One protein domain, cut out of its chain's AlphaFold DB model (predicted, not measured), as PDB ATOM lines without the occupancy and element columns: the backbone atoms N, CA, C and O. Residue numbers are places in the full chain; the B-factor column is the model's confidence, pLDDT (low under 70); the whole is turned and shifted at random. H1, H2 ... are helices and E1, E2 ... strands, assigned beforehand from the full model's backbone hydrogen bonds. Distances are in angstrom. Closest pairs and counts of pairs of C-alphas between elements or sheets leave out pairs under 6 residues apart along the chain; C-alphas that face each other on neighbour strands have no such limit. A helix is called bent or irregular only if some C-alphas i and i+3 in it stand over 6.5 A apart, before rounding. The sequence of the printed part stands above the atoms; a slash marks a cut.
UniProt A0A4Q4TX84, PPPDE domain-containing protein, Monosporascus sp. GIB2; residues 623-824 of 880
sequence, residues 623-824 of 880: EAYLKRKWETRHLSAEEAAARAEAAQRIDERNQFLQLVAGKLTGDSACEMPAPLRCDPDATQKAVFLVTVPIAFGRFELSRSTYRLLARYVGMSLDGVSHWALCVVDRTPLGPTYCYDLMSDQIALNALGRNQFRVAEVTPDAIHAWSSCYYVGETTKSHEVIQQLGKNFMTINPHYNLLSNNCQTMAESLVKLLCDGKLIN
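What this domain is: This is residues 623 to 824 of the 880 residues of the protein "PPPDE domain-containing protein" of Monosporascus sp. GIB2 (UniProt A0A4Q4TX84). A strongly twisted sheet of five strands is covered on one face by two helices, H5 and H6, and the very long helix H1 sticks out from this body with residues 623 to 645. H3 lies away from the sheet, and the short H2 and H4 lie near the sheet's margins. The 202 printed residues hold six named helices and five named strands, in the order H1 H2 E1 H3 E2 E3 E4 H4 E5 H5 H6, a mixed class. The sheet runs E4 E3 E2 E1 E5, all antiparallel. The whole is loose, with a radius of gyration of the C-alphas of 22.2 A and spans of 86 by 40 by 40 A, the length coming from H1.

Where its parts are: In the sheet, E4 is residues 755 to 760, E3 737 to 742, E2 721 to 728 with 20.8 A, E1 685 to 693 with 25.2 A from first to last C-alpha, and E5 771 to 778 with 20.5 A. E5 bends by 54 degrees at residue 775. H5, residues 782 to 795, is 20.3 A long; H6, residues 806 to 817, ends with C-alpha 817 at (180.341, 165.410, 57.522). H1, residues 623 to 661, runs 55.8 A from C-alpha 623 at (155.843, 222.118, 57.529) to C-alpha 661 at (188.673, 178.932, 70.749). H2 is residues 666 to 669, irregular with C-alphas 666 and 669 at 7.5 A; H3 is 703 to 713, and H4 763 to 767.

How they stand to each other: E2, E3 and E4 form a meander, each strand the antiparallel neighbour of the one before, with hairpins E2 and E3, E3 and E4. N 739 and O 725 are 2.8 A apart, and N 738 and O 759 are 2.8 A apart. Between E2 and E1, N 688 and O 726 are 2.8 A apart; between E1 and E5, N 687 and O 776 are 2.8 A apart. H5 and H6 are on the same face, making two layers, a sheet with helices on one face. H5 lies over E4 and E3 at a height over the sheet of 9.4 A, and H6, at 7.2 A, over E2 and only just over E3, where 3 of its C-alphas fall. They touch, through residues 788 to 792 and 809 to 813 alone, with closest C-alphas Phe 792 and Met 809 at 7.3 A, at a steep tilt of 52 degrees, opposite ways. H2 is on the opposite face, over none of the strands; its closest C-alphas with E5 are Ser 668 and Tyr 774, 5.1 A. H1 only grazes the sheet with residues 657 to 661, and H4 with 765 to 767; the two touch, closest at the C-alphas of Val 660 and Ile 766, 6.6 A. H3 is not on the sheet. Every O i to N i+4 pair is within hydrogen-bond range in H1, H3, H4 and H5, and 7 of 8 in H6; H2 is too short for such a pair.

The domain as a whole: The C-alphas of Glu 623 and Tyr 712 are the two farthest apart, 87.7 A. Without residues 623 to 645 the body spans 53 by 39 by 31 A. The printed part has no cut. The links H2 to E1 and E3 to E4 are long. Mean pLDDT of the printed part is 72.7, with 65 residues under 70, among them 693 to 721 and 743 to 753; H3 has a mean of 35.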
ATOM      1  N   GLU A 623     156.373 223.371  56.984       58.91
ATOM      2  CA  GLU A 623     155.843 222.118  57.529       58.91
ATOM      3  C   GLU A 623     156.286 220.919  56.680       58.91
ATOM      4  O   GLU A 623     156.851 219.965  57.215       58.91
ATOM      5  N   ALA A 624     156.145 220.990  55.352       67.31
ATOM      6  CA  ALA A 624     156.617 219.950  54.438       67.31
ATOM      7  C   ALA A 624     158.145 219.751  54.510       67.31
ATOM      8  O   ALA A 624     158.624 218.615  54.493       67.31
ATOM      9  N   TYR A 625     158.918 220.836  54.643       71.25
ATOM     10  CA  TYR A 625     160.366 220.767  54.865       71.25
ATOM     11  C   TYR A 625     160.714 220.109  56.207       71.25
ATOM     12  O   TYR A 625     161.576 219.230  56.252       71.25
ATOM     13  N   LEU A 626     160.043 220.498  57.297       63.34
ATOM     14  CA  LEU A 626     160.258 219.937  58.632       63.34
ATOM     15  C   LEU A 626     159.868 218.459  58.689       63.34
ATOM     16  O   LEU A 626     160.656 217.664  59.195       63.34
ATOM     17  N   LYS A 627     158.724 218.080  58.110       66.94
ATOM     18  CA  LYS A 627     158.274 216.688  58.001       66.94
ATOM     19  C   LYS A 627     159.282 215.844  57.223       66.94
ATOM     20  O   LYS A 627     159.801 214.882  57.779       66.94
ATOM     21  N   ARG A 628     159.684 216.267  56.019       71.94
ATOM     22  CA  ARG A 628     160.702 215.560  55.220       71.94
ATOM     23  C   ARG A 628     162.045 215.446  55.950       71.94
ATOM     24  O   ARG A 628     162.726 214.427  55.851       71.94
ATOM     25  N   LYS A 629     162.441 216.477  56.704       71.88
ATOM     26  CA  LYS A 629     163.672 216.495  57.514       71.88
ATOM     27  C   LYS A 629     163.572 215.621  58.769       71.88
ATOM     28  O   LYS A 629     164.596 215.108  59.214       71.88
ATOM     29  N   TRP A 630     162.375 215.443  59.324       64.62
ATOM     30  CA  TRP A 630     162.087 214.499  60.403       64.62
ATOM     31  C   TRP A 630     162.097 213.060  59.878       64.62
ATOM     32  O   TRP A 630     162.849 212.252  60.405       64.62
ATOM     33  N   GLU A 631     161.406 212.771  58.773       69.62
ATOM     34  CA  GLU A 631     161.401 211.463  58.093       69.62
ATOM     35  C   GLU A 631     162.823 211.022  57.705       69.62
ATOM     36  O   GLU A 631     163.244 209.918  58.039       69.62
ATOM     37  N   THR A 632     163.615 211.915  57.097       70.31
ATOM     38  CA  THR A 632     165.024 211.635  56.744       70.31
ATOM     39  C   THR A 632     165.884 211.357  57.986       70.31
ATOM     40  O   THR A 632     166.804 210.546  57.933       70.31
ATOM     41  N   ARG A 633     165.594 212.010  59.121       66.94
ATOM     42  CA  ARG A 633     166.277 211.749  60.399       66.94
ATOM     43  C   ARG A 633     165.817 210.451  61.054       66.94
ATOM     44  O   ARG A 633     166.653 209.798  61.661       66.94
ATOM     45  N   HIS A 634     164.542 210.085  60.928       68.50
ATOM     46  CA  HIS A 634     163.999 208.836  61.461       68.50
ATOM     47  C   HIS A 634     164.608 207.644  60.718       68.50
ATOM     48  O   HIS A 634     165.246 206.812  61.348       68.50
ATOM     49  N   LEU A 635     164.574 207.661  59.380       68.25
ATOM     50  CA  LEU A 635     165.245 206.671  58.528       68.25
ATOM     51  C   LEU A 635     166.754 206.597  58.810       68.25
ATOM     52  O   LEU A 635     167.297 205.517  59.011       68.25
ATOM     53  N   SER A 636     167.442 207.741  58.915       70.31
ATOM     54  CA  SER A 636     168.874 207.757  59.252       70.31
ATOM     55  C   SER A 636     169.176 207.259  60.674       70.31
ATOM     56  O   SER A 636     170.299 206.816  60.915       70.31
ATOM     57  N   ALA A 637     168.231 207.353  61.613       69.88
ATOM     58  CA  ALA A 637     168.368 206.831  62.970       69.88
ATOM     59  C   ALA A 637     168.045 205.332  63.035       69.88
ATOM     60  O   ALA A 637     168.749 204.601  63.721       69.88
ATOM     61  N   GLU A 638     167.051 204.863  62.278       69.56
ATOM     62  CA  GLU A 638     166.730 203.444  62.086       69.56
ATOM     63  C   GLU A 638     167.881 202.707  61.393       69.56
ATOM     64  O   GLU A 638     168.319 201.668  61.879       69.56
ATOM     65  N   GLU A 639     168.458 203.273  60.328       76.25
ATOM     66  CA  GLU A 639     169.662 202.732  59.690       76.25
ATOM     67  C   GLU A 639     170.865 202.710  60.643       76.25
ATOM     68  O   GLU A 639     171.625 201.743  60.652       76.25
ATOM     69  N   ALA A 640     171.062 203.760  61.449       74.44
ATOM     70  CA  ALA A 640     172.144 203.798  62.430       74.44
ATOM     71  C   ALA A 640     171.935 202.765  63.550       74.44
ATOM     72  O   ALA A 640     172.887 202.083  63.929       74.44
ATOM     73  N   ALA A 641     170.699 202.603  64.032       73.81
ATOM     74  CA  ALA A 641     170.328 201.601  65.023       73.81
ATOM     75  C   ALA A 641     170.508 200.178  64.474       73.81
ATOM     76  O   ALA A 641     171.158 199.369  65.123       73.81
ATOM     77  N   ALA A 642     170.041 199.892  63.256       76.25
ATOM     78  CA  ALA A 642     170.214 198.591  62.610       76.25
ATOM     79  C   ALA A 642     171.697 198.245  62.377       76.25
ATOM     80  O   ALA A 642     172.106 197.102  62.576       76.25
ATOM     81  N   ARG A 643     172.536 199.227  62.010       80.12
ATOM     82  CA  ARG A 643     173.994 199.034  61.895       80.12
ATOM     83  C   ARG A 643     174.660 198.811  63.257       80.12
ATOM     84  O   ARG A 643     175.547 197.968  63.348       80.12
ATOM     85  N   ALA A 644     174.239 199.526  64.301       79.75
ATOM     86  CA  ALA A 644     174.741 199.330  65.661       79.75
ATOM     87  C   ALA A 644     174.344 197.951  66.218       79.75
ATOM     88  O   ALA A 644     175.189 197.244  66.755       79.75
ATOM     89  N   GLU A 645     173.097 197.533  66.009       81.56
ATOM     90  CA  GLU A 645     172.569 196.227  66.408       81.56
ATOM     91  C   GLU A 645     173.244 195.078  65.628       81.56
ATOM     92  O   GLU A 645     173.569 194.037  66.195       81.56
ATOM     93  N   ALA A 646     173.530 195.262  64.333       80.38
ATOM     94  CA  ALA A 646     174.317 194.308  63.548       80.38
ATOM     95  C   ALA A 646     175.775 194.208  64.037       80.38
ATOM     96  O   ALA A 646     176.303 193.103  64.155       80.38
ATOM     97  N   ALA A 647     176.414 195.337  64.365       81.81
ATOM     98  CA  ALA A 647     177.759 195.353  64.940       81.81
ATOM     99  C   ALA A 647     177.799 194.691  66.330       81.81
ATOM    100  O   ALA A 647     178.711 193.914  66.604       81.81
ATOM    101  N   GLN A 648     176.783 194.929  67.167       85.00
ATOM    102  CA  GLN A 648     176.624 194.280  68.469       85.00
ATOM    103  C   GLN A 648     176.509 192.756  68.325       85.00
ATOM    104  O   GLN A 648     177.276 192.040  68.961       85.00
ATOM    105  N   ARG A 649     175.646 192.248  67.430       83.62
ATOM    106  CA  ARG A 649     175.537 190.798  67.159       83.62
ATOM    107  C   ARG A 649     176.857 190.178  66.694       83.62
ATOM    108  O   ARG A 649     177.170 189.049  67.059       83.62
ATOM    109  N   ILE A 650     177.636 190.898  65.882       86.94
ATOM    110  CA  ILE A 650     178.962 190.443  65.434       86.94
ATOM    111  C   ILE A 650     179.943 190.378  66.612       86.94
ATOM    112  O   ILE A 650     180.729 189.433  66.683       86.94
ATOM    113  N   ASP A 651     179.905 191.330  67.547       86.25
ATOM    114  CA  ASP A 651     180.748 191.285  68.746       86.25
ATOM    115  C   ASP A 651     180.321 190.159  69.701       86.25
ATOM    116  O   ASP A 651     181.144 189.314  70.041       86.25
ATOM    117  N   GLU A 652     179.028 190.042  70.018       86.06
ATOM    118  CA  GLU A 652     178.451 188.943  70.811       86.06
ATOM    119  C   GLU A 652     178.808 187.565  70.222       86.06
ATOM    120  O   GLU A 652     179.240 186.657  70.944       86.06
ATOM    121  N   ARG A 653     178.728 187.407  68.891       90.12
ATOM    122  CA  ARG A 653     179.152 186.176  68.210       90.12
ATOM    123  C   ARG A 653     180.660 185.950  68.324       90.12
ATOM    124  O   ARG A 653     181.080 184.819  68.560       90.12
ATOM    125  N   ASN A 654     181.485 186.989  68.196       89.81
ATOM    126  CA  ASN A 654     182.932 186.871  68.398       89.81
ATOM    127  C   ASN A 654     183.297 186.524  69.851       89.81
ATOM    128  O   ASN A 654     184.226 185.745  70.050       89.81
ATOM    129  N   GLN A 655     182.575 187.038  70.851       88.69
ATOM    130  CA  GLN A 655     182.753 186.666  72.259       88.69
ATOM    131  C   GLN A 655     182.427 185.177  72.477       88.69
ATOM    132  O   GLN A 655     183.238 184.449  73.048       88.69
ATOM    133  N   PHE A 656     181.303 184.681  71.941       89.50
ATOM    134  CA  PHE A 656     180.960 183.253  71.995       89.50
ATOM    135  C   PHE A 656     182.022 182.366  71.318       89.50
ATOM    136  O   PHE A 656     182.457 181.358  71.877       89.50
ATOM    137  N   LEU A 657     182.483 182.748  70.122       90.25
ATOM    138  CA  LEU A 657     183.497 181.991  69.382       90.25
ATOM    139  C   LEU A 657     184.871 182.006  70.081       90.25
ATOM    140  O   LEU A 657     185.605 181.021  69.990       90.25
ATOM    141  N   GLN A 658     185.196 183.053  70.850       89.06
ATOM    142  CA  GLN A 658     186.385 183.085  71.709       89.06
ATOM    143  C   GLN A 658     186.323 182.061  72.855       89.06
ATOM    144  O   GLN A 658     187.356 181.476  73.175       89.06
ATOM    145  N   LEU A 659     185.143 181.776  73.427       88.81
ATOM    146  CA  LEU A 659     184.993 180.718  74.443       88.81
ATOM    147  C   LEU A 659     185.327 179.334  73.867       88.81
ATOM    148  O   LEU A 659     186.043 178.557  74.498       88.81
ATOM    149  N   VAL A 660     184.859 179.046  72.646       88.00
ATOM    150  CA  VAL A 660     185.187 177.801  71.928       88.00
ATOM    151  C   VAL A 660     186.681 177.749  71.588       88.00
ATOM    152  O   VAL A 660     187.333 176.735  71.839       88.00
ATOM    153  N   ALA A 661     187.250 178.846  71.078       86.44
ATOM    154  CA  ALA A 661     188.673 178.932  70.749       86.44
ATOM    155  C   ALA A 661     189.579 178.736  71.983       86.44
ATOM    156  O   ALA A 661     190.611 178.075  71.891       86.44
ATOM    157  N   GLY A 662     189.168 179.243  73.150       84.38
ATOM    158  CA  GLY A 662     189.871 179.078  74.428       84.38
ATOM    159  C   GLY A 662     189.854 177.656  75.006       84.38
ATOM    160  O   GLY A 662     190.556 177.395  75.982       84.38
ATOM    161  N   LYS A 663     189.081 176.730  74.418       83.75
ATOM    162  CA  LYS A 663     189.045 175.301  74.782       83.75
ATOM    163  C   LYS A 663     189.840 174.399  73.828       83.75
ATOM    164  O   LYS A 663     189.934 173.198  74.086       83.75
ATOM    165  N   LEU A 664     190.400 174.936  72.740       83.88
ATOM    166  CA  LEU A 664     191.111 174.136  71.736       83.88
ATOM    167  C   LEU A 664     192.319 173.409  72.342       83.88
ATOM    168  O   LEU A 664     193.126 173.989  73.064       83.88
ATOM    169  N   THR A 665     192.416 172.116  72.048       76.62
ATOM    170  CA  THR A 665     193.351 171.179  72.677       76.62
ATOM    171  C   THR A 665     194.411 170.722  71.673       76.62
ATOM    172  O   THR A 665     194.088 170.246  70.585       76.62
ATOM    173  N   GLY A 666     195.688 170.852  72.044       69.94
ATOM    174  CA  GLY A 666     196.819 170.512  71.174       69.94
ATOM    175  C   GLY A 666     196.913 171.389  69.919       69.94
ATOM    176  O   GLY A 666     196.432 172.521  69.886       69.94
ATOM    177  N   ASP A 667     197.528 170.852  68.866       63.50
ATOM    178  CA  ASP A 667     197.828 171.579  67.623       63.50
ATOM    179  C   ASP A 667     196.594 171.865  66.738       63.50
ATOM    180  O   ASP A 667     196.720 172.502  65.693       63.50
ATOM    181  N   SER A 668     195.386 171.452  67.147       67.06
ATOM    182  CA  SER A 668     194.135 171.613  66.383       67.06
ATOM    183  C   SER A 668     193.821 173.056  65.957       67.06
ATOM    184  O   SER A 668     193.141 173.258  64.954       67.06
ATOM    185  N   ALA A 669     194.321 174.069  66.672       64.94
ATOM    186  CA  ALA A 669     194.183 175.470  66.261       64.94
ATOM    187  C   ALA A 669     194.965 175.800  64.969       64.94
ATOM    188  O   ALA A 669     194.554 176.680  64.215       64.94
ATOM    189  N   CYS A 670     196.061 175.083  64.699       66.62
ATOM    190  CA  CYS A 670     196.908 175.234  63.513       66.62
ATOM    191  C   CYS A 670     196.394 174.434  62.303       66.62
ATOM    192  O   CYS A 670     196.767 174.726  61.170       66.62
ATOM    193  N   GLU A 671     195.543 173.428  62.527       71.56
ATOM    194  CA  GLU A 671     194.937 172.591  61.476       71.56
ATOM    195  C   GLU A 671     193.690 173.238  60.830       71.56
ATOM    196  O   GLU A 671     193.185 172.756  59.812       71.56
ATOM    197  N   MET A 672     193.174 174.321  61.420       79.88
ATOM    198  CA  MET A 672     191.940 174.992  61.006       79.88
ATOM    199  C   MET A 672     192.206 176.030  59.891       79.88
ATOM    200  O   MET A 672     193.031 176.924  60.078       79.88
ATOM    201  N   PRO A 673     191.505 175.972  58.737       75.25
ATOM    202  CA  PRO A 673     191.842 176.768  57.548       75.25
ATOM    203  C   PRO A 673     191.455 178.251  57.650       75.25
ATOM    204  O   PRO A 673     192.002 179.078  56.923       75.25
ATOM    205  N   ALA A 674     190.515 178.593  58.533       76.00
ATOM    206  CA  ALA A 674     190.071 179.957  58.795       76.00
ATOM    207  C   ALA A 674     189.841 180.148  60.305       76.00
ATOM    208  O   ALA A 674     189.257 179.260  60.938       76.00
ATOM    209  N   PRO A 675     190.267 181.281  60.901       79.69
ATOM    210  CA  PRO A 675     190.159 181.509  62.338       79.69
ATOM    211  C   PRO A 675     188.705 181.433  62.815       79.69
ATOM    212  O   PRO A 675     187.772 181.778  62.086       79.69
ATOM    213  N   LEU A 676     188.503 181.014  64.065       84.75
ATOM    214  CA  LEU A 676     187.173 180.922  64.662       84.75
ATOM    215  C   LEU A 676     186.693 182.316  65.102       84.75
ATOM    216  O   LEU A 676     186.802 182.704  66.263       84.75
ATOM    217  N   ARG A 677     186.228 183.095  64.125       86.75
ATOM    218  CA  ARG A 677     185.679 184.450  64.263       86.75
ATOM    219  C   ARG A 677     184.360 184.554  63.512       86.75
ATOM    220  O   ARG A 677     184.055 183.701  62.678       86.75
ATOM    221  N   CYS A 678     183.584 185.588  63.823       87.38
ATOM    222  CA  CYS A 678     182.341 185.843  63.114       87.38
ATOM    223  C   CYS A 678     182.633 186.307  61.680       87.38
ATOM    224  O   CYS A 678     183.377 187.266  61.476       87.38
ATOM    225  N   ASP A 679     182.035 185.616  60.716       86.62
ATOM    226  CA  ASP A 679     182.175 185.842  59.280       86.62
ATOM    227  C   ASP A 679     180.773 185.758  58.640       86.62
ATOM    228  O   ASP A 679     180.172 184.677  58.629       86.62
ATOM    229  N   PRO A 680     180.202 186.884  58.166       82.38
ATOM    230  CA  PRO A 680     178.888 186.913  57.524       82.38
ATOM    231  C   PRO A 680     178.786 186.088  56.236       82.38
ATOM    232  O   PRO A 680     177.695 185.613  55.928       82.38
ATOM    233  N   ASP A 681     179.896 185.895  55.518       83.19
ATOM    234  CA  ASP A 681     179.938 185.218  54.217       83.19
ATOM    235  C   ASP A 681     180.322 183.724  54.343       83.19
ATOM    236  O   ASP A 681     180.518 183.019  53.346       83.19
ATOM    237  N   ALA A 682     180.405 183.206  55.576       82.62
ATOM    238  CA  ALA A 682     180.831 181.843  55.869       82.62
ATOM    239  C   ALA A 682     179.864 180.770  55.330       82.62
ATOM    240  O   ALA A 682     178.830 180.457  55.920       82.62
ATOM    241  N   THR A 683     180.271 180.112  54.244       81.25
ATOM    242  CA  THR A 683     179.554 178.968  53.645       81.25
ATOM    243  C   THR A 683     179.855 177.617  54.312       81.25
ATOM    244  O   THR A 683     179.232 176.610  53.968       81.25
ATOM    245  N   GLN A 684     180.798 177.574  55.262       85.62
ATOM    246  CA  GLN A 684     181.265 176.358  55.934       85.62
ATOM    247  C   GLN A 684     181.272 176.497  57.463       85.62
ATOM    248  O   GLN A 684     181.633 177.539  58.019       85.62
ATOM    249  N   LYS A 685     180.864 175.416  58.137       90.50
ATOM    250  CA  LYS A 685     180.729 175.322  59.595       90.50
ATOM    251  C   LYS A 685     181.813 174.411  60.159       90.50
ATOM    252  O   LYS A 685     181.949 173.272  59.704       90.50
ATOM    253  N   ALA A 686     182.523 174.883  61.178       89.94
ATOM    254  CA  ALA A 686     183.608 174.134  61.795       89.94
ATOM    255  C   ALA A 686     183.057 172.958  62.612       89.94
ATOM    256  O   ALA A 686     182.071 173.092  63.336       89.94
ATOM    257  N   VAL A 687     183.708 171.806  62.505       89.50
ATOM    258  CA  VAL A 687     183.336 170.557  63.170       89.50
ATOM    259  C   VAL A 687     184.422 170.197  64.177       89.50
ATOM    260  O   VAL A 687     185.578 169.964  63.810       89.50
ATOM    261  N   PHE A 688     184.027 170.128  65.445       89.19
ATOM    262  CA  PHE A 688     184.889 169.819  66.578       89.19
ATOM    263  C   PHE A 688     184.465 168.511  67.249       89.19
ATOM    264  O   PHE A 688     183.279 168.291  67.504       89.19
ATOM    265  N   LEU A 689     185.439 167.664  67.578       86.19
ATOM    266  CA  LEU A 689     185.265 166.579  68.536       86.19
ATOM    267  C   LEU A 689     185.473 167.158  69.935       86.19
ATOM    268  O   LEU A 689     186.546 167.668  70.252       86.19
ATOM    269  N   VAL A 690     184.449 167.054  70.767       85.81
ATOM    270  CA  VAL A 690     184.464 167.500  72.157       85.81
ATOM    271  C   VAL A 690     184.431 166.279  73.062       85.81
ATOM    272  O   VAL A 690     183.645 165.354  72.838       85.81
ATOM    273  N   THR A 691     185.255 166.295  74.108       78.44
ATOM    274  CA  THR A 691     185.164 165.326  75.201       78.44
ATOM    275  C   THR A 691     184.647 166.010  76.466       78.44
ATOM    276  O   THR A 691     184.949 167.175  76.741       78.44
ATOM    277  N   VAL A 692     183.796 165.299  77.210       71.56
ATOM    278  CA  VAL A 692     183.197 165.751  78.475       71.56
ATOM    279  C   VAL A 692     183.372 164.630  79.502       71.56
ATOM    280  O   VAL A 692     183.055 163.483  79.177       71.56
ATOM    281  N   PRO A 693     183.843 164.888  80.734       61.47
ATOM    282  CA  PRO A 693     183.987 163.835  81.737       61.47
ATOM    283  C   PRO A 693     182.622 163.228  82.091       61.47
ATOM    284  O   PRO A 693     181.639 163.949  82.271       61.47
ATOM    285  N   ILE A 694     182.546 161.898  82.221       56.34
ATOM    286  CA  ILE A 694     181.300 161.214  82.603       56.34
ATOM    287  C   ILE A 694     181.025 161.451  84.095       56.34
ATOM    288  O   ILE A 694     181.480 160.714  84.971       56.34
ATOM    289  N   ALA A 695     180.268 162.509  84.385       43.88
ATOM    290  CA  ALA A 695     179.769 162.810  85.719       43.88
ATOM    291  C   ALA A 695     178.625 161.849  86.092       43.88
ATOM    292  O   ALA A 695     177.543 161.882  85.503       43.88
ATOM    293  N   PHE A 696     178.846 161.005  87.102       37.78
ATOM    294  CA  PHE A 696     177.858 160.043  87.608       37.78
ATOM    295  C   PHE A 696     176.802 160.720  88.512       37.78
ATOM    296  O   PHE A 696     176.658 160.407  89.693       37.78
ATOM    297  N   GLY A 697     176.038 161.654  87.937       35.19
ATOM    298  CA  GLY A 697     174.967 162.395  88.614       35.19
ATOM    299  C   GLY A 697     175.461 163.545  89.500       35.19
ATOM    300  O   GLY A 697     176.575 164.034  89.343       35.19
ATOM    301  N   ARG A 698     174.616 163.991  90.445       25.33
ATOM    302  CA  ARG A 698     174.857 165.136  91.360       25.33
ATOM    303  C   ARG A 698     175.915 164.877  92.458       25.33
ATOM    304  O   ARG A 698     175.819 165.433  93.547       25.33
ATOM    305  N   PHE A 699     176.915 164.043  92.192       28.06
ATOM    306  CA  PHE A 699     178.056 163.844  93.083       28.06
ATOM    307  C   PHE A 699     179.323 164.386  92.422       28.06
ATOM    308  O   PHE A 699     179.977 163.681  91.655       28.06
ATOM    309  N   GLU A 700     179.708 165.616  92.774       30.81
ATOM    310  CA  GLU A 700     181.085 166.084  92.592       30.81
ATOM    311  C   GLU A 700     181.994 165.332  93.575       30.81
ATOM    312  O   GLU A 700     182.353 165.808  94.651       30.81
ATOM    313  N   LEU A 701     182.322 164.088  93.225       35.47
ATOM    314  CA  LEU A 701     183.273 163.281  93.975       35.47
ATOM    315  C   LEU A 701     184.634 163.983  93.947       35.47
ATOM    316  O   LEU A 701     185.121 164.359  92.880       35.47
ATOM    317  N   SER A 702     185.281 164.126  95.106       36.22
ATOM    318  CA  SER A 702     186.599 164.763  95.161       36.22
ATOM    319  C   SER A 702     187.599 164.060  94.229       36.22
ATOM    320  O   SER A 702     187.545 162.841  94.036       36.22
ATOM    321  N   ARG A 703     188.582 164.802  93.708       35.81
ATOM    322  CA  ARG A 703     189.656 164.250  92.855       35.81
ATOM    323  C   ARG A 703     190.446 163.120  93.546       35.81
ATOM    324  O   ARG A 703     191.023 162.256  92.889       35.81
ATOM    325  N   SER A 704     190.430 163.093  94.880       34.56
ATOM    326  CA  SER A 704     190.965 162.010  95.714       34.56
ATOM    327  C   SER A 704     190.062 160.768  95.704       34.56
ATOM    328  O   SER A 704     190.557 159.646  95.598       34.56
ATOM    329  N   THR A 705     188.740 160.957  95.751       35.47
ATOM    330  CA  THR A 705     187.725 159.894  95.670       35.47
ATOM    331  C   THR A 705     187.716 159.230  94.290       35.47
ATOM    332  O   THR A 705     187.681 158.001  94.217       35.47
ATOM    333  N   TYR A 706     187.858 160.009  93.209       39.38
ATOM    334  CA  TYR A 706     188.071 159.502  91.841       39.38
ATOM    335  C   TYR A 706     189.240 158.505  91.781       39.38
ATOM    336  O   TYR A 706     189.087 157.379  91.307       39.38
ATOM    337  N   ARG A 707     190.398 158.873  92.349       35.81
ATOM    338  CA  ARG A 707     191.595 158.012  92.414       35.81
ATOM    339  C   ARG A 707     191.426 156.780  93.306       35.81
ATOM    340  O   ARG A 707     192.088 155.769  93.076       35.81
ATOM    341  N   LEU A 708     190.563 156.842  94.320       35.56
ATOM    342  CA  LEU A 708     190.332 155.731  95.246       35.56
ATOM    343  C   LEU A 708     189.359 154.697  94.652       35.56
ATOM    344  O   LEU A 708     189.655 153.503  94.693       35.56
ATOM    345  N   LEU A 709     188.289 155.147  93.985       34.31
ATOM    346  CA  LEU A 709     187.453 154.303  93.120       34.31
ATOM    347  C   LEU A 709     188.290 153.663  92.004       34.31
ATOM    348  O   LEU A 709     188.219 152.450  91.796       34.31
ATOM    349  N   ALA A 710     189.167 154.443  91.365       36.94
ATOM    350  CA  ALA A 710     190.080 153.937  90.346       36.94
ATOM    351  C   ALA A 710     190.999 152.819  90.852       36.94
ATOM    352  O   ALA A 710     191.305 151.883  90.113       36.94
ATOM    353  N   ARG A 711     191.402 152.872  92.124       35.41
ATOM    354  CA  ARG A 711     192.206 151.826  92.767       35.41
ATOM    355  C   ARG A 711     191.418 150.550  93.069       35.41
ATOM    356  O   ARG A 711     191.999 149.473  92.999       35.41
ATOM    357  N   TYR A 712     190.132 150.671  93.397       31.20
ATOM    358  CA  TYR A 712     189.270 149.535  93.748       31.20
ATOM    359  C   TYR A 712     188.700 148.795  92.533       31.20
ATOM    360  O   TYR A 712     188.601 147.572  92.571       31.20
ATOM    361  N   VAL A 713     188.358 149.507  91.453       31.86
ATOM    362  CA  VAL A 713     187.853 148.891  90.206       31.86
ATOM    363  C   VAL A 713     188.979 148.669  89.178       31.86
ATOM    364  O   VAL A 713     188.815 147.935  88.209       31.86
ATOM    365  N   GLY A 714     190.156 149.272  89.384       30.06
ATOM    366  CA  GLY A 714     191.291 149.225  88.451       30.06
ATOM    367  C   GLY A 714     191.189 150.214  87.279       30.06
ATOM    368  O   GLY A 714     191.971 150.114  86.333       30.06
ATOM    369  N   MET A 715     190.244 151.159  87.336       39.09
ATOM    370  CA  MET A 715     189.816 152.053  86.252       39.09
ATOM    371  C   MET A 715     190.179 153.520  86.536       39.09
ATOM    372  O   MET A 715     189.519 154.143  87.359       39.09
ATOM    373  N   SER A 716     191.159 154.126  85.855       39.38
ATOM    374  CA  SER A 716     191.339 155.590  85.965       39.38
ATOM    375  C   SER A 716     190.123 156.311  85.379       39.38
ATOM    376  O   SER A 716     189.937 156.332  84.164       39.38
ATOM    377  N   LEU A 717     189.293 156.888  86.250       43.41
ATOM    378  CA  LEU A 717     188.103 157.655  85.868       43.41
ATOM    379  C   LEU A 717     188.440 159.072  85.362       43.41
ATOM    380  O   LEU A 717     187.570 159.719  84.792       43.41
ATOM    381  N   ASP A 718     189.698 159.516  85.495       39.34
ATOM    382  CA  ASP A 718     190.219 160.747  84.871       39.34
ATOM    383  C   ASP A 718     190.355 160.620  83.326       39.34
ATOM    384  O   ASP A 718     190.716 161.593  82.670       39.34
ATOM    385  N   GLY A 719     190.097 159.438  82.737       47.47
ATOM    386  CA  GLY A 719     190.291 159.147  81.305       47.47
ATOM    387  C   GLY A 719     189.182 158.317  80.648       47.47
ATOM    388  O   GLY A 719     189.464 157.512  79.763       47.47
ATOM    389  N   VAL A 720     187.929 158.463  81.096       51.62
ATOM    390  CA  VAL A 720     186.747 157.900  80.409       51.62
ATOM    391  C   VAL A 720     185.768 159.029  80.095       51.62
ATOM    392  O   VAL A 720     184.781 159.252  80.798       51.62
ATOM    393  N   SER A 721     186.088 159.776  79.043       64.06
ATOM    394  CA  SER A 721     185.303 160.918  78.585       64.06
ATOM    395  C   SER A 721     184.204 160.490  77.613       64.06
ATOM    396  O   SER A 721     184.403 159.637  76.747       64.06
ATOM    397  N   HIS A 722     183.041 161.124  77.713       75.69
ATOM    398  CA  HIS A 722     181.966 161.028  76.732       75.69
ATOM    399  C   HIS A 722     182.308 161.859  75.494       75.69
ATOM    400  O   HIS A 722     182.734 163.008  75.623       75.69
ATOM    401  N   TRP A 723     182.135 161.282  74.304       83.25
ATOM    402  CA  TRP A 723     182.439 161.930  73.025       83.25
ATOM    403  C   TRP A 723     181.183 162.561  72.420       83.25
ATOM    404  O   TRP A 723     180.162 161.894  72.240       83.25
ATOM    405  N   ALA A 724     181.287 163.830  72.041       86.06
ATOM    406  CA  ALA A 724     180.242 164.570  71.350       86.06
ATOM    407  C   ALA A 724     180.821 165.342  70.158       86.06
ATOM    408  O   ALA A 724     181.984 165.743  70.162       86.06
ATOM    409  N   LEU A 725     180.009 165.562  69.127       90.00
ATOM    410  CA  LEU A 725     180.400 166.331  67.950       90.00
ATOM    411  C   LEU A 725     179.731 167.706  67.997       90.00
ATOM    412  O   LEU A 725     178.505 167.788  67.998       90.00
ATOM    413  N   CYS A 726     180.514 168.781  68.021       91.62
ATOM    414  CA  CYS A 726     180.008 170.151  67.976       91.62
ATOM    415  C   CYS A 726     180.205 170.746  66.579       91.62
ATOM    416  O   CYS A 726     181.315 170.743  66.051       91.62
ATOM    417  N   VAL A 727     179.134 171.275  65.987       92.25
ATOM    418  CA  VAL A 727     179.171 172.001  64.710       92.25
ATOM    419  C   VAL A 727     178.922 173.478  64.987       92.25
ATOM    420  O   VAL A 727     177.843 173.864  65.442       92.25
ATOM    421  N   VAL A 728     179.947 174.288  64.728       91.31
ATOM    422  CA  VAL A 728     180.015 175.717  65.027       91.31
ATOM    423  C   VAL A 728     179.886 176.507  63.733       91.31
ATOM    424  O   VAL A 728     180.764 176.495  62.869       91.31
ATOM    425  N   ASP A 729     178.770 177.212  63.607       89.31
ATOM    426  CA  ASP A 729     178.543 178.177  62.540       89.31
ATOM    427  C   ASP A 729     179.380 179.453  62.776       89.31
ATOM    428  O   ASP A 729     179.577 179.865  63.923       89.31
ATOM    429  N   ARG A 730     179.878 180.097  61.716       88.62
ATOM    430  CA  ARG A 730     180.627 181.367  61.823       88.62
ATOM    431  C   ARG A 730     179.754 182.601  61.549       88.62
ATOM    432  O   ARG A 730     180.157 183.708  61.900       88.62
ATOM    433  N   THR A 731     178.556 182.431  60.995       87.69
ATOM    434  CA  THR A 731     177.651 183.548  60.680       87.69
ATOM    435  C   THR A 731     177.092 184.227  61.947       87.69
ATOM    436  O   THR A 731     176.979 183.578  62.994       87.69
ATOM    437  N   PRO A 732     176.703 185.522  61.896       80.94
ATOM    438  CA  PRO A 732     176.226 186.275  63.068       80.94
ATOM    439  C   PRO A 732     174.996 185.687  63.776       80.94
ATOM    440  O   PRO A 732     174.814 185.914  64.967       80.94
ATOM    441  N   LEU A 733     174.151 184.948  63.050       78.00
ATOM    442  CA  LEU A 733     172.912 184.335  63.553       78.00
ATOM    443  C   LEU A 733     172.959 182.796  63.539       78.00
ATOM    444  O   LEU A 733     171.934 182.145  63.727       78.00
ATOM    445  N   GLY A 734     174.124 182.203  63.275       78.75
ATOM    446  CA  GLY A 734     174.266 180.762  63.120       78.75
ATOM    447  C   GLY A 734     174.206 180.014  64.461       78.75
ATOM    448  O   GLY A 734     175.090 180.219  65.297       78.75
ATOM    449  N   PRO A 735     173.227 179.124  64.700       82.44
ATOM    450  CA  PRO A 735     173.181 178.333  65.928       82.44
ATOM    451  C   PRO A 735     174.324 177.308  65.975       82.44
ATOM    452  O   PRO A 735     174.750 176.763  64.951       82.44
ATOM    453  N   THR A 736     174.818 177.031  67.181       89.69
ATOM    454  CA  THR A 736     175.908 176.074  67.428       89.69
ATOM    455  C   THR A 736     175.333 174.817  68.063       89.69
ATOM    456  O   THR A 736     174.802 174.887  69.168       89.69
ATOM    457  N   TYR A 737     175.463 173.658  67.413       92.50
ATOM    458  CA  TYR A 737     174.821 172.423  67.880       92.50
ATOM    459  C   TYR A 737     175.815 171.332  68.266       92.50
ATOM    460  O   TYR A 737     176.772 171.058  67.543       92.50
ATOM    461  N   CYS A 738     175.525 170.674  69.384       90.38
ATOM    462  CA  CYS A 738     176.182 169.479  69.886       90.38
ATOM    463  C   CYS A 738     175.320 168.244  69.582       90.38
ATOM    464  O   CYS A 738     174.108 168.252  69.820       90.38
ATOM    465  N   TYR A 739     175.955 167.181  69.088       90.75
ATOM    466  CA  TYR A 739     175.334 165.906  68.729       90.75
ATOM    467  C   TYR A 739     176.060 164.762  69.445       90.75
ATOM    468  O   TYR A 739     177.284 164.648  69.338       90.75
ATOM    469  N   ASP A 740     175.330 163.905  70.159       85.69
ATOM    470  CA  ASP A 740     175.920 162.756  70.857       85.69
ATOM    471  C   ASP A 740     175.002 161.528  70.925       85.69
ATOM    472  O   ASP A 740     173.882 161.533  70.409       85.69
ATOM    473  N   LEU A 741     175.504 160.456  71.542       78.94
ATOM    474  CA  LEU A 741     174.816 159.179  71.704       78.94
ATOM    475  C   LEU A 741     174.908 158.717  73.162       78.94
ATOM    476  O   LEU A 741     176.013 158.573  73.681       78.94
ATOM    477  N   MET A 742     173.785 158.411  73.808       70.50
ATOM    478  CA  MET A 742     173.779 157.758  75.125       70.50
ATOM    479  C   MET A 742     172.912 156.496  75.146       70.50
ATOM    480  O   MET A 742     172.119 156.257  74.236       70.50
ATOM    481  N   SER A 743     173.064 155.712  76.216       59.62
ATOM    482  CA  SER A 743     172.241 154.536  76.529       59.62
ATOM    483  C   SER A 743     170.802 154.893  76.937       59.62
ATOM    484  O   SER A 743     169.891 154.096  76.710       59.62
ATOM    485  N   ASP A 744     170.597 156.056  77.573       55.06
ATOM    486  CA  ASP A 744     169.292 156.538  78.036       55.06
ATOM    487  C   ASP A 744     169.335 157.978  78.599       55.06
ATOM    488  O   ASP A 744     170.279 158.386  79.275       55.06
ATOM    489  N   GLN A 745     168.271 158.754  78.372       41.47
ATOM    490  CA  GLN A 745     167.786 159.741  79.343       41.47
ATOM    491  C   GLN A 745     167.127 159.018  80.530       41.47
ATOM    492  O   GLN A 745     166.585 157.936  80.359       41.47
ATOM    493  N   ILE A 746     167.072 159.679  81.694       36.97
ATOM    494  CA  ILE A 746     166.693 159.193  83.050       36.97
ATOM    495  C   ILE A 746     165.375 158.364  83.164       36.97
ATOM    496  O   ILE A 746     165.077 157.780  84.207       36.97
ATOM    497  N   ALA A 747     164.584 158.237  82.097       34.16
ATOM    498  CA  ALA A 747     163.488 157.281  81.999       34.16
ATOM    499  C   ALA A 747     163.988 155.815  81.963       34.16
ATOM    500  O   ALA A 747     164.369 155.292  80.915       34.16
ATOM    501  N   LEU A 748     163.848 155.125  83.104       34.38
ATOM    502  CA  LEU A 748     164.171 153.710  83.425       34.38
ATOM    503  C   LEU A 748     163.797 152.608  82.398       34.38
ATOM    504  O   LEU A 748     164.128 151.435  82.608       34.38
ATOM    505  N   ASN A 749     163.105 152.952  81.315       33.84
ATOM    506  CA  ASN A 749     162.646 152.050  80.260       33.84
ATOM    507  C   ASN A 749     163.617 151.973  79.061       33.84
ATOM    508  O   ASN A 749     163.455 151.083  78.228       33.84
ATOM    509  N   ALA A 750     164.588 152.890  78.944       34.88
ATOM    510  CA  ALA A 750     165.432 153.027  77.748       34.88
ATOM    511  C   ALA A 750     166.795 152.300  77.806       34.88
ATOM    512  O   ALA A 750     167.298 151.934  76.747       34.88
ATOM    513  N   LEU A 751     167.342 152.051  79.009       41.12
ATOM    514  CA  LEU A 751     168.654 151.418  79.263       41.12
ATOM    515  C   LEU A 751     169.042 150.331  78.238       41.12
ATOM    516  O   LEU A 751     168.417 149.268  78.196       41.12
ATOM    517  N   GLY A 752     170.113 150.575  77.475       52.16
ATOM    518  CA  GLY A 752     170.626 149.662  76.446       52.16
ATOM    519  C   GLY A 752     170.100 149.923  75.028       52.16
ATOM    520  O   GLY A 752     170.275 149.080  74.144       52.16
ATOM    521  N   ARG A 753     169.461 151.071  74.778       61.88
ATOM    522  CA  ARG A 753     169.101 151.545  73.431       61.88
ATOM    523  C   ARG A 753     169.969 152.734  73.042       61.88
ATOM    524  O   ARG A 753     170.336 153.541  73.883       61.88
ATOM    525  N   ASN A 754     170.282 152.862  71.759       72.31
ATOM    526  CA  ASN A 754     170.963 154.052  71.263       72.31
ATOM    527  C   ASN A 754     169.992 155.244  71.247       72.31
ATOM    528  O   ASN A 754     169.037 155.245  70.473       72.31
ATOM    529  N   GLN A 755     170.251 156.264  72.068       78.56
ATOM    530  CA  GLN A 755     169.560 157.554  72.026       78.56
ATOM    531  C   GLN A 755     170.511 158.638  71.510       78.56
ATOM    532  O   GLN A 755     171.390 159.107  72.232       78.56
ATOM    533  N   PHE A 756     170.305 159.055  70.261       84.56
ATOM    534  CA  PHE A 756     170.942 160.233  69.679       84.56
ATOM    535  C   PHE A 756     170.351 161.501  70.305       84.56
ATOM    536  O   PHE A 756     169.131 161.698  70.264       84.56
ATOM    537  N   ARG A 757     171.193 162.355  70.892       84.00
ATOM    538  CA  ARG A 757     170.785 163.633  71.490       84.00
ATOM    539  C   ARG A 757     171.322 164.796  70.671       84.00
ATOM    540  O   ARG A 757     172.372 164.705  70.037       84.00
ATOM    541  N   VAL A 758     170.582 165.897  70.714       88.00
ATOM    542  CA  VAL A 758     170.889 167.138  70.004       88.00
ATOM    543  C   VAL A 758     170.609 168.292  70.956       88.00
ATOM    544  O   VAL A 758     169.520 168.355  71.525       88.00
ATOM    545  N   ALA A 759     171.583 169.175  71.151       85.75
ATOM    546  CA  ALA A 759     171.471 170.330  72.037       85.75
ATOM    547  C   ALA A 759     172.151 171.553  71.418       85.75
ATOM    548  O   ALA A 759     173.156 171.420  70.719       85.75
ATOM    549  N   GLU A 760     171.623 172.745  71.680       89.38
ATOM    550  CA  GLU A 760     172.328 173.991  71.382       89.38
ATOM    551  C   GLU A 760     173.414 174.239  72.440       89.38
ATOM    552  O   GLU A 760     173.228 173.951  73.624       89.38
ATOM    553  N   VAL A 761     174.581 174.712  72.005       89.12
ATOM    554  CA  VAL A 761     175.763 174.878  72.857       89.12
ATOM    555  C   VAL A 761     175.704 176.223  73.571       89.12
ATOM    556  O   VAL A 761     175.925 177.267  72.962       89.12
ATOM    557  N   THR A 762     175.449 176.195  74.878       87.75
ATOM    558  CA  THR A 762     175.531 177.372  75.755       87.75
ATOM    559  C   THR A 762     176.975 177.634  76.217       87.75
ATOM    560  O   THR A 762     177.803 176.717  76.196       87.75
ATOM    561  N   PRO A 763     177.300 178.852  76.699       85.75
ATOM    562  CA  PRO A 763     178.575 179.130  77.369       85.75
ATOM    563  C   PRO A 763     178.891 178.142  78.505       85.75
ATOM    564  O   PRO A 763     179.997 177.609  78.566       85.75
ATOM    565  N   ASP A 764     177.905 177.815  79.347       78.38
ATOM    566  CA  ASP A 764     178.066 176.862  80.456       78.38
ATOM    567  C   ASP A 764     178.434 175.453  79.967       78.38
ATOM    568  O   ASP A 764     179.278 174.780  80.563       78.38
ATOM    569  N   ALA A 765     177.853 175.019  78.840       79.38
ATOM    570  CA  ALA A 765     178.213 173.753  78.212       79.38
ATOM    571  C   ALA A 765     179.681 173.756  77.755       79.38
ATOM    572  O   ALA A 765     180.383 172.781  78.015       79.38
ATOM    573  N   ILE A 766     180.167 174.854  77.156       84.75
ATOM    574  CA  ILE A 766     181.577 175.011  76.754       84.75
ATOM    575  C   ILE A 766     182.503 174.925  77.975       84.75
ATOM    576  O   ILE A 766     183.539 174.257  77.925       84.75
ATOM    577  N   HIS A 767     182.134 175.546  79.101       80.25
ATOM    578  CA  HIS A 767     182.929 175.478  80.330       80.25
ATOM    579  C   HIS A 767     183.120 174.038  80.838       80.25
ATOM    580  O   HIS A 767     184.222 173.720  81.296       80.25
ATOM    581  N   ALA A 768     182.127 173.157  80.670       73.44
ATOM    582  CA  ALA A 768     182.178 171.752  81.089       73.44
ATOM    583  C   ALA A 768     183.045 170.823  80.203       73.44
ATOM    584  O   ALA A 768     183.300 169.683  80.592       73.44
ATOM    585  N   TRP A 769     183.508 171.266  79.028       83.25
ATOM    586  CA  TRP A 769     184.331 170.440  78.129       83.25
ATOM    587  C   TRP A 769     185.730 170.179  78.709       83.25
ATOM    588  O   TRP A 769     186.400 171.126  79.131       83.25
ATOM    589  N   SER A 770     186.197 168.924  78.691       72.56
ATOM    590  CA  SER A 770     187.570 168.554  79.074       72.56
ATOM    591  C   SER A 770     188.565 168.812  77.945       72.56
ATOM    592  O   SER A 770     189.593 169.443  78.184       72.56
ATOM    593  N   SER A 771     188.218 168.389  76.727       78.50
ATOM    594  CA  SER A 771     189.040 168.537  75.520       78.50
ATOM    595  C   SER A 771     188.170 169.005  74.349       78.50
ATOM    596  O   SER A 771     187.003 168.621  74.242       78.50
ATOM    597  N   CYS A 772     188.727 169.810  73.445       85.81
ATOM    598  CA  CYS A 772     188.074 170.233  72.205       85.81
ATOM    599  C   CYS A 772     189.080 170.203  71.050       85.81
ATOM    600  O   CYS A 772     190.051 170.961  71.033       85.81
ATOM    601  N   TYR A 773     188.845 169.325  70.082       84.69
ATOM    602  CA  TYR A 773     189.718 169.084  68.940       84.69
ATOM    603  C   TYR A 773     189.019 169.491  67.645       84.69
ATOM    604  O   TYR A 773     187.867 169.127  67.415       84.69
ATOM    605  N   TYR A 774     189.713 170.217  66.773       86.38
ATOM    606  CA  TYR A 774     189.221 170.508  65.425       86.38
ATOM    607  C   TYR A 774     189.342 169.257  64.545       86.38
ATOM    608  O   TYR A 774     190.311 168.508  64.654       86.38
ATOM    609  N   VAL A 775     188.351 169.019  63.681       83.00
ATOM    610  CA  VAL A 775     188.288 167.821  62.823       83.00
ATOM    611  C   VAL A 775     188.114 168.193  61.347       83.00
ATOM    612  O   VAL A 775     188.737 167.606  60.453       83.00
ATOM    613  N   GLY A 776     187.296 169.199  61.047       85.69
ATOM    614  CA  GLY A 776     187.061 169.625  59.673       85.69
ATOM    615  C   GLY A 776     186.015 170.716  59.543       85.69
ATOM    616  O   GLY A 776     185.558 171.284  60.526       85.69
ATOM    617  N   GLU A 777     185.623 170.969  58.303       88.94
ATOM    618  CA  GLU A 777     184.528 171.859  57.942       88.94
ATOM    619  C   GLU A 777     183.378 171.026  57.366       88.94
ATOM    620  O   GLU A 777     183.604 169.945  56.814       88.94
ATOM    621  N   THR A 778     182.145 171.522  57.456       89.75
ATOM    622  CA  THR A 778     180.995 170.917  56.776       89.75
ATOM    623  C   THR A 778     180.035 171.960  56.208       89.75
ATOM    624  O   THR A 778     179.861 173.048  56.758       89.75
ATOM    625  N   THR A 779     179.376 171.604  55.106       89.88
ATOM    626  CA  THR A 779     178.313 172.387  54.453       89.88
ATOM    627  C   THR A 779     176.907 171.863  54.767       89.88
ATOM    628  O   THR A 779     175.919 172.429  54.304       89.88
ATOM    629  N   LYS A 780     176.777 170.763  55.528       89.19
ATOM    630  CA  LYS A 780     175.467 170.146  55.800       89.19
ATOM    631  C   LYS A 780     174.652 170.968  56.803       89.19
ATOM    632  O   LYS A 780     175.191 171.504  57.770       89.19
ATOM    633  N   SER A 781     173.338 171.031  56.586       89.75
ATOM    634  CA  SER A 781     172.411 171.685  57.512       89.75
ATOM    635  C   SER A 781     172.136 170.826  58.754       89.75
ATOM    636  O   SER A 781     172.424 169.625  58.788       89.75
ATOM    637  N   HIS A 782     171.551 171.445  59.780       89.75
ATOM    638  CA  HIS A 782     171.212 170.793  61.046       89.75
ATOM    639  C   HIS A 782     170.272 169.594  60.852       89.75
ATOM    640  O   HIS A 782     170.485 168.526  61.422       89.75
ATOM    641  N   GLU A 783     169.277 169.738  59.979       90.69
ATOM    642  CA  GLU A 783     168.251 168.736  59.676       90.69
ATOM    643  C   GLU A 783     168.873 167.496  59.020       90.69
ATOM    644  O   GLU A 783     168.515 166.363  59.346       90.69
ATOM    645  N   VAL A 784     169.863 167.705  58.142       91.19
ATOM    646  CA  VAL A 784     170.631 166.619  57.523       91.19
ATOM    647  C   VAL A 784     171.456 165.883  58.580       91.19
ATOM    648  O   VAL A 784     171.438 164.654  58.604       91.19
ATOM    649  N   ILE A 785     172.118 166.597  59.499       91.62
ATOM    650  CA  ILE A 785     172.878 165.976  60.600       91.62
ATOM    651  C   ILE A 785     171.945 165.169  61.518       91.62
ATOM    652  O   ILE A 785     172.250 164.018  61.840       91.62
ATOM    653  N   GLN A 786     170.772 165.712  61.870       90.75
ATOM    654  CA  GLN A 786     169.757 164.974  62.625       90.75
ATOM    655  C   GLN A 786     169.328 163.684  61.917       90.75
ATOM    656  O   GLN A 786     169.144 162.656  62.571       90.75
ATOM    657  N   GLN A 787     169.152 163.716  60.592       90.50
ATOM    658  CA  GLN A 787     168.747 162.532  59.840       90.50
ATOM    659  C   GLN A 787     169.863 161.483  59.753       90.50
ATOM    660  O   GLN A 787     169.573 160.291  59.841       90.50
ATOM    661  N   LEU A 788     171.135 161.891  59.674       90.88
ATOM    662  CA  LEU A 788     172.266 160.961  59.779       90.88
ATOM    663  C   LEU A 788     172.309 160.275  61.157       90.88
ATOM    664  O   LEU A 788     172.468 159.057  61.217       90.88
ATOM    665  N   GLY A 789     172.078 161.016  62.247       87.44
ATOM    666  CA  GLY A 789     171.963 160.447  63.598       87.44
ATOM    667  C   GLY A 789     170.788 159.471  63.750       87.44
ATOM    668  O   GLY A 789     170.947 158.388  64.313       87.44
ATOM    669  N   LYS A 790     169.621 159.793  63.172       86.44
ATOM    670  CA  LYS A 790     168.461 158.881  63.110       86.44
ATOM    671  C   LYS A 790     168.788 157.595  62.348       86.44
ATOM    672  O   LYS A 790     168.549 156.510  62.873       86.44
ATOM    673  N   ASN A 791     169.401 157.705  61.169       88.75
ATOM    674  CA  ASN A 791     169.817 156.548  60.373       88.75
ATOM    675  C   ASN A 791     170.846 155.679  61.128       88.75
ATOM    676  O   ASN A 791     170.759 154.452  61.081       88.75
ATOM    677  N   PHE A 792     171.780 156.291  61.870       86.06
ATOM    678  CA  PHE A 792     172.735 155.565  62.715       86.06
ATOM    679  C   PHE A 792     172.030 154.740  63.805       86.06
ATOM    680  O   PHE A 792     172.394 153.581  63.998       86.06
ATOM    681  N   MET A 793     170.998 155.286  64.466       84.56
ATOM    682  CA  MET A 793     170.178 154.537  65.436       84.56
ATOM    683  C   MET A 793     169.392 153.385  64.793       84.56
ATOM    684  O   MET A 793     169.222 152.345  65.422       84.56
ATOM    685  N   THR A 794     168.917 153.536  63.551       83.25
ATOM    686  CA  THR A 794     168.210 152.457  62.832       83.25
ATOM    687  C   THR A 794     169.135 151.286  62.499       83.25
ATOM    688  O   THR A 794     168.728 150.136  62.628       83.25
ATOM    689  N   ILE A 795     170.378 151.568  62.097       82.62
ATOM    690  CA  ILE A 795     171.395 150.542  61.815       82.62
ATOM    691  C   ILE A 795     171.913 149.917  63.122       82.62
ATOM    692  O   ILE A 795     172.165 148.717  63.181       82.62
ATOM    693  N   ASN A 796     172.046 150.724  64.178       81.81
ATOM    694  CA  ASN A 796     172.646 150.339  65.451       81.81
ATOM    695  C   ASN A 796     171.663 150.605  66.612       81.81
ATOM    696  O   ASN A 796     171.787 151.628  67.287       81.81
ATOM    697  N   PRO A 797     170.677 149.727  66.878       74.88
ATOM    698  CA  PRO A 797     169.606 150.008  67.844       74.88
ATOM    699  C   PRO A 797     170.013 149.895  69.326       74.88
ATOM    700  O   PRO A 797     169.363 150.496  70.184       74.88
ATOM    701  N   HIS A 798     171.073 149.143  69.652       72.81
ATOM    702  CA  HIS A 798     171.422 148.766  71.031       72.81
ATOM    703  C   HIS A 798     172.789 149.288  71.474       72.81
ATOM    704  O   HIS A 798     173.808 148.845  70.947       72.81
ATOM    705  N   TYR A 799     172.811 150.184  72.464       68.19
ATOM    706  CA  TYR A 799     174.044 150.790  72.975       68.19
ATOM    707  C   TYR A 799     174.962 149.725  73.589       68.19
ATOM    708  O   TYR A 799     174.563 148.996  74.499       68.19
ATOM    709  N   ASN A 800     176.206 149.657  73.120       62.38
ATOM    710  CA  ASN A 800     177.242 148.775  73.645       62.38
ATOM    711  C   ASN A 800     178.515 149.588  73.893       62.38
ATOM    712  O   ASN A 800     179.109 150.119  72.958       62.38
ATOM    713  N   LEU A 801     178.963 149.624  75.151       59.78
ATOM    714  CA  LEU A 801     180.101 150.427  75.612       59.78
ATOM    715  C   LEU A 801     181.404 150.208  74.814       59.78
ATOM    716  O   LEU A 801     182.249 151.097  74.806       59.78
ATOM    717  N   LEU A 802     181.567 149.059  74.150       56.84
ATOM    718  CA  LEU A 802     182.817 148.622  73.517       56.84
ATOM    719  C   LEU A 802     182.761 148.597  71.980       56.84
ATOM    720  O   LEU A 802     183.802 148.732  71.337       56.84
ATOM    721  N   SER A 803     181.573 148.426  71.391       62.19
ATOM    722  CA  SER A 803     181.394 148.242  69.938       62.19
ATOM    723  C   SER A 803     180.345 149.149  69.279       62.19
ATOM    724  O   SER A 803     180.338 149.256  68.055       62.19
ATOM    725  N   ASN A 804     179.479 149.811  70.053       70.62
ATOM    726  CA  ASN A 804     178.441 150.716  69.550       70.62
ATOM    727  C   ASN A 804     178.121 151.793  70.602       70.62
ATOM    728  O   ASN A 804     177.141 151.694  71.342       70.62
ATOM    729  N   ASN A 805     178.999 152.789  70.697       71.12
ATOM    730  CA  ASN A 805     178.985 153.834  71.718       71.12
ATOM    731  C   ASN A 805     179.071 155.243  71.090       71.12
ATOM    732  O   ASN A 805     179.026 155.412  69.866       71.12
ATOM    733  N   CYS A 806     179.215 156.275  71.925       77.88
ATOM    734  CA  CYS A 806     179.371 157.659  71.475       77.88
ATOM    735  C   CYS A 806     180.594 157.896  70.568       77.88
ATOM    736  O   CYS A 806     180.473 158.628  69.585       77.88
ATOM    737  N   GLN A 807     181.720 157.206  70.794       77.12
ATOM    738  CA  GLN A 807     182.856 157.202  69.866       77.12
ATOM    739  C   GLN A 807     182.477 156.583  68.508       77.12
ATOM    740  O   GLN A 807     182.780 157.175  67.472       77.12
ATOM    741  N   THR A 808     181.772 155.445  68.477       78.88
ATOM    742  CA  THR A 808     181.325 154.798  67.226       78.88
ATOM    743  C   THR A 808     180.447 155.733  66.386       78.88
ATOM    744  O   THR A 808     180.617 155.824  65.167       78.88
ATOM    745  N   MET A 809     179.538 156.470  67.034       86.81
ATOM    746  CA  MET A 809     178.712 157.487  66.374       86.81
ATOM    747  C   MET A 809     179.546 158.688  65.908       86.81
ATOM    748  O   MET A 809     179.383 159.123  64.767       86.81
ATOM    749  N   ALA A 810     180.459 159.207  66.734       85.62
ATOM    750  CA  ALA A 810     181.310 160.342  66.370       85.62
ATOM    751  C   ALA A 810     182.203 160.018  65.159       85.62
ATOM    752  O   ALA A 810     182.231 160.779  64.193       85.62
ATOM    753  N   GLU A 811     182.852 158.849  65.145       84.06
ATOM    754  CA  GLU A 811     183.635 158.364  64.002       84.06
ATOM    755  C   GLU A 811     182.788 158.173  62.734       84.06
ATOM    756  O   GLU A 811     183.294 158.359  61.626       84.06
ATOM    757  N   SER A 812     181.515 157.787  62.869       85.56
ATOM    758  CA  SER A 812     180.585 157.649  61.741       85.56
ATOM    759  C   SER A 812     180.171 159.014  61.179       85.56
ATOM    760  O   SER A 812     180.283 159.247  59.973       85.56
ATOM    761  N   LEU A 813     179.765 159.947  62.045       87.06
ATOM    762  CA  LEU A 813     179.340 161.289  61.643       87.06
ATOM    763  C   LEU A 813     180.494 162.112  61.063       87.06
ATOM    764  O   LEU A 813     180.291 162.777  60.051       87.06
ATOM    765  N   VAL A 814     181.709 162.028  61.616       86.56
ATOM    766  CA  VAL A 814     182.893 162.725  61.074       86.56
ATOM    767  C   VAL A 814     183.173 162.319  59.625       86.56
ATOM    768  O   VAL A 814     183.311 163.198  58.773       86.56
ATOM    769  N   LYS A 815     183.157 161.014  59.310       85.25
ATOM    770  CA  LYS A 815     183.335 160.506  57.934       85.25
ATOM    771  C   LYS A 815     182.279 161.061  56.975       85.25
ATOM    772  O   LYS A 815     182.587 161.371  55.829       85.25
ATOM    773  N   LEU A 816     181.036 161.188  57.440       86.75
ATOM    774  CA  LEU A 816     179.913 161.668  56.632       86.75
ATOM    775  C   LEU A 816     179.890 163.198  56.480       86.75
ATOM    776  O   LEU A 816     179.385 163.694  55.470       86.75
ATOM    777  N   LEU A 817     180.401 163.945  57.464       86.44
ATOM    778  CA  LEU A 817     180.341 165.410  57.522       86.44
ATOM    779  C   LEU A 817     181.562 166.109  56.936       86.44
ATOM    780  O   LEU A 817     181.387 167.145  56.300       86.44
ATOM    781  N   CYS A 818     182.752 165.547  57.144       84.88
ATOM    782  CA  CYS A 818     184.040 166.155  56.815       84.88
ATOM    783  C   CYS A 818     184.733 165.388  55.675       84.88
ATOM    784  O   CYS A 818     185.870 164.950  55.831       84.88
ATOM    785  N   ASP A 819     184.023 165.154  54.567       78.06
ATOM    786  CA  ASP A 819     184.534 164.549  53.322       78.06
ATOM    787  C   ASP A 819     185.395 163.280  53.505       78.06
ATOM    788  O   ASP A 819     186.466 163.126  52.920       78.06
ATOM    789  N   GLY A 820     184.930 162.346  54.341       67.62
ATOM    790  CA  GLY A 820     185.602 161.064  54.570       67.62
ATOM    791  C   GLY A 820     186.800 161.107  55.525       67.62
ATOM    792  O   GLY A 820     187.433 160.067  55.721       67.62
ATOM    793  N   LYS A 821     187.105 162.255  56.152       71.94
ATOM    794  CA  LYS A 821     188.147 162.348  57.188       71.94
ATOM    795  C   LYS A 821     187.935 161.326  58.311       71.94
ATOM    796  O   LYS A 821     186.815 160.938  58.645       71.94
ATOM    797  N   LEU A 822     189.045 160.929  58.929       68.25
ATOM    798  CA  LEU A 822     189.087 160.055  60.098       68.25
ATOM    799  C   LEU A 822     189.504 160.865  61.329       68.25
ATOM    800  O   LEU A 822     190.341 161.759  61.222       68.25
ATOM    801  N   ILE A 823     188.956 160.523  62.496       66.75
ATOM    802  CA  ILE A 823     189.430 161.066  63.776       66.75
ATOM    803  C   ILE A 823     190.871 160.579  63.991       66.75
ATOM    804  O   ILE A 823     191.171 159.397  63.794       66.75
ATOM    805  N   ASN A 824     191.776 161.490  64.354       63.56
ATOM    806  CA  ASN A 824     193.197 161.180  64.477       63.56
ATOM    807  C   ASN A 824     193.428 160.189  65.631       63.56
ATOM    808  O   ASN A 824     193.060 160.455  66.776       63.56
TER     809      ASN A 824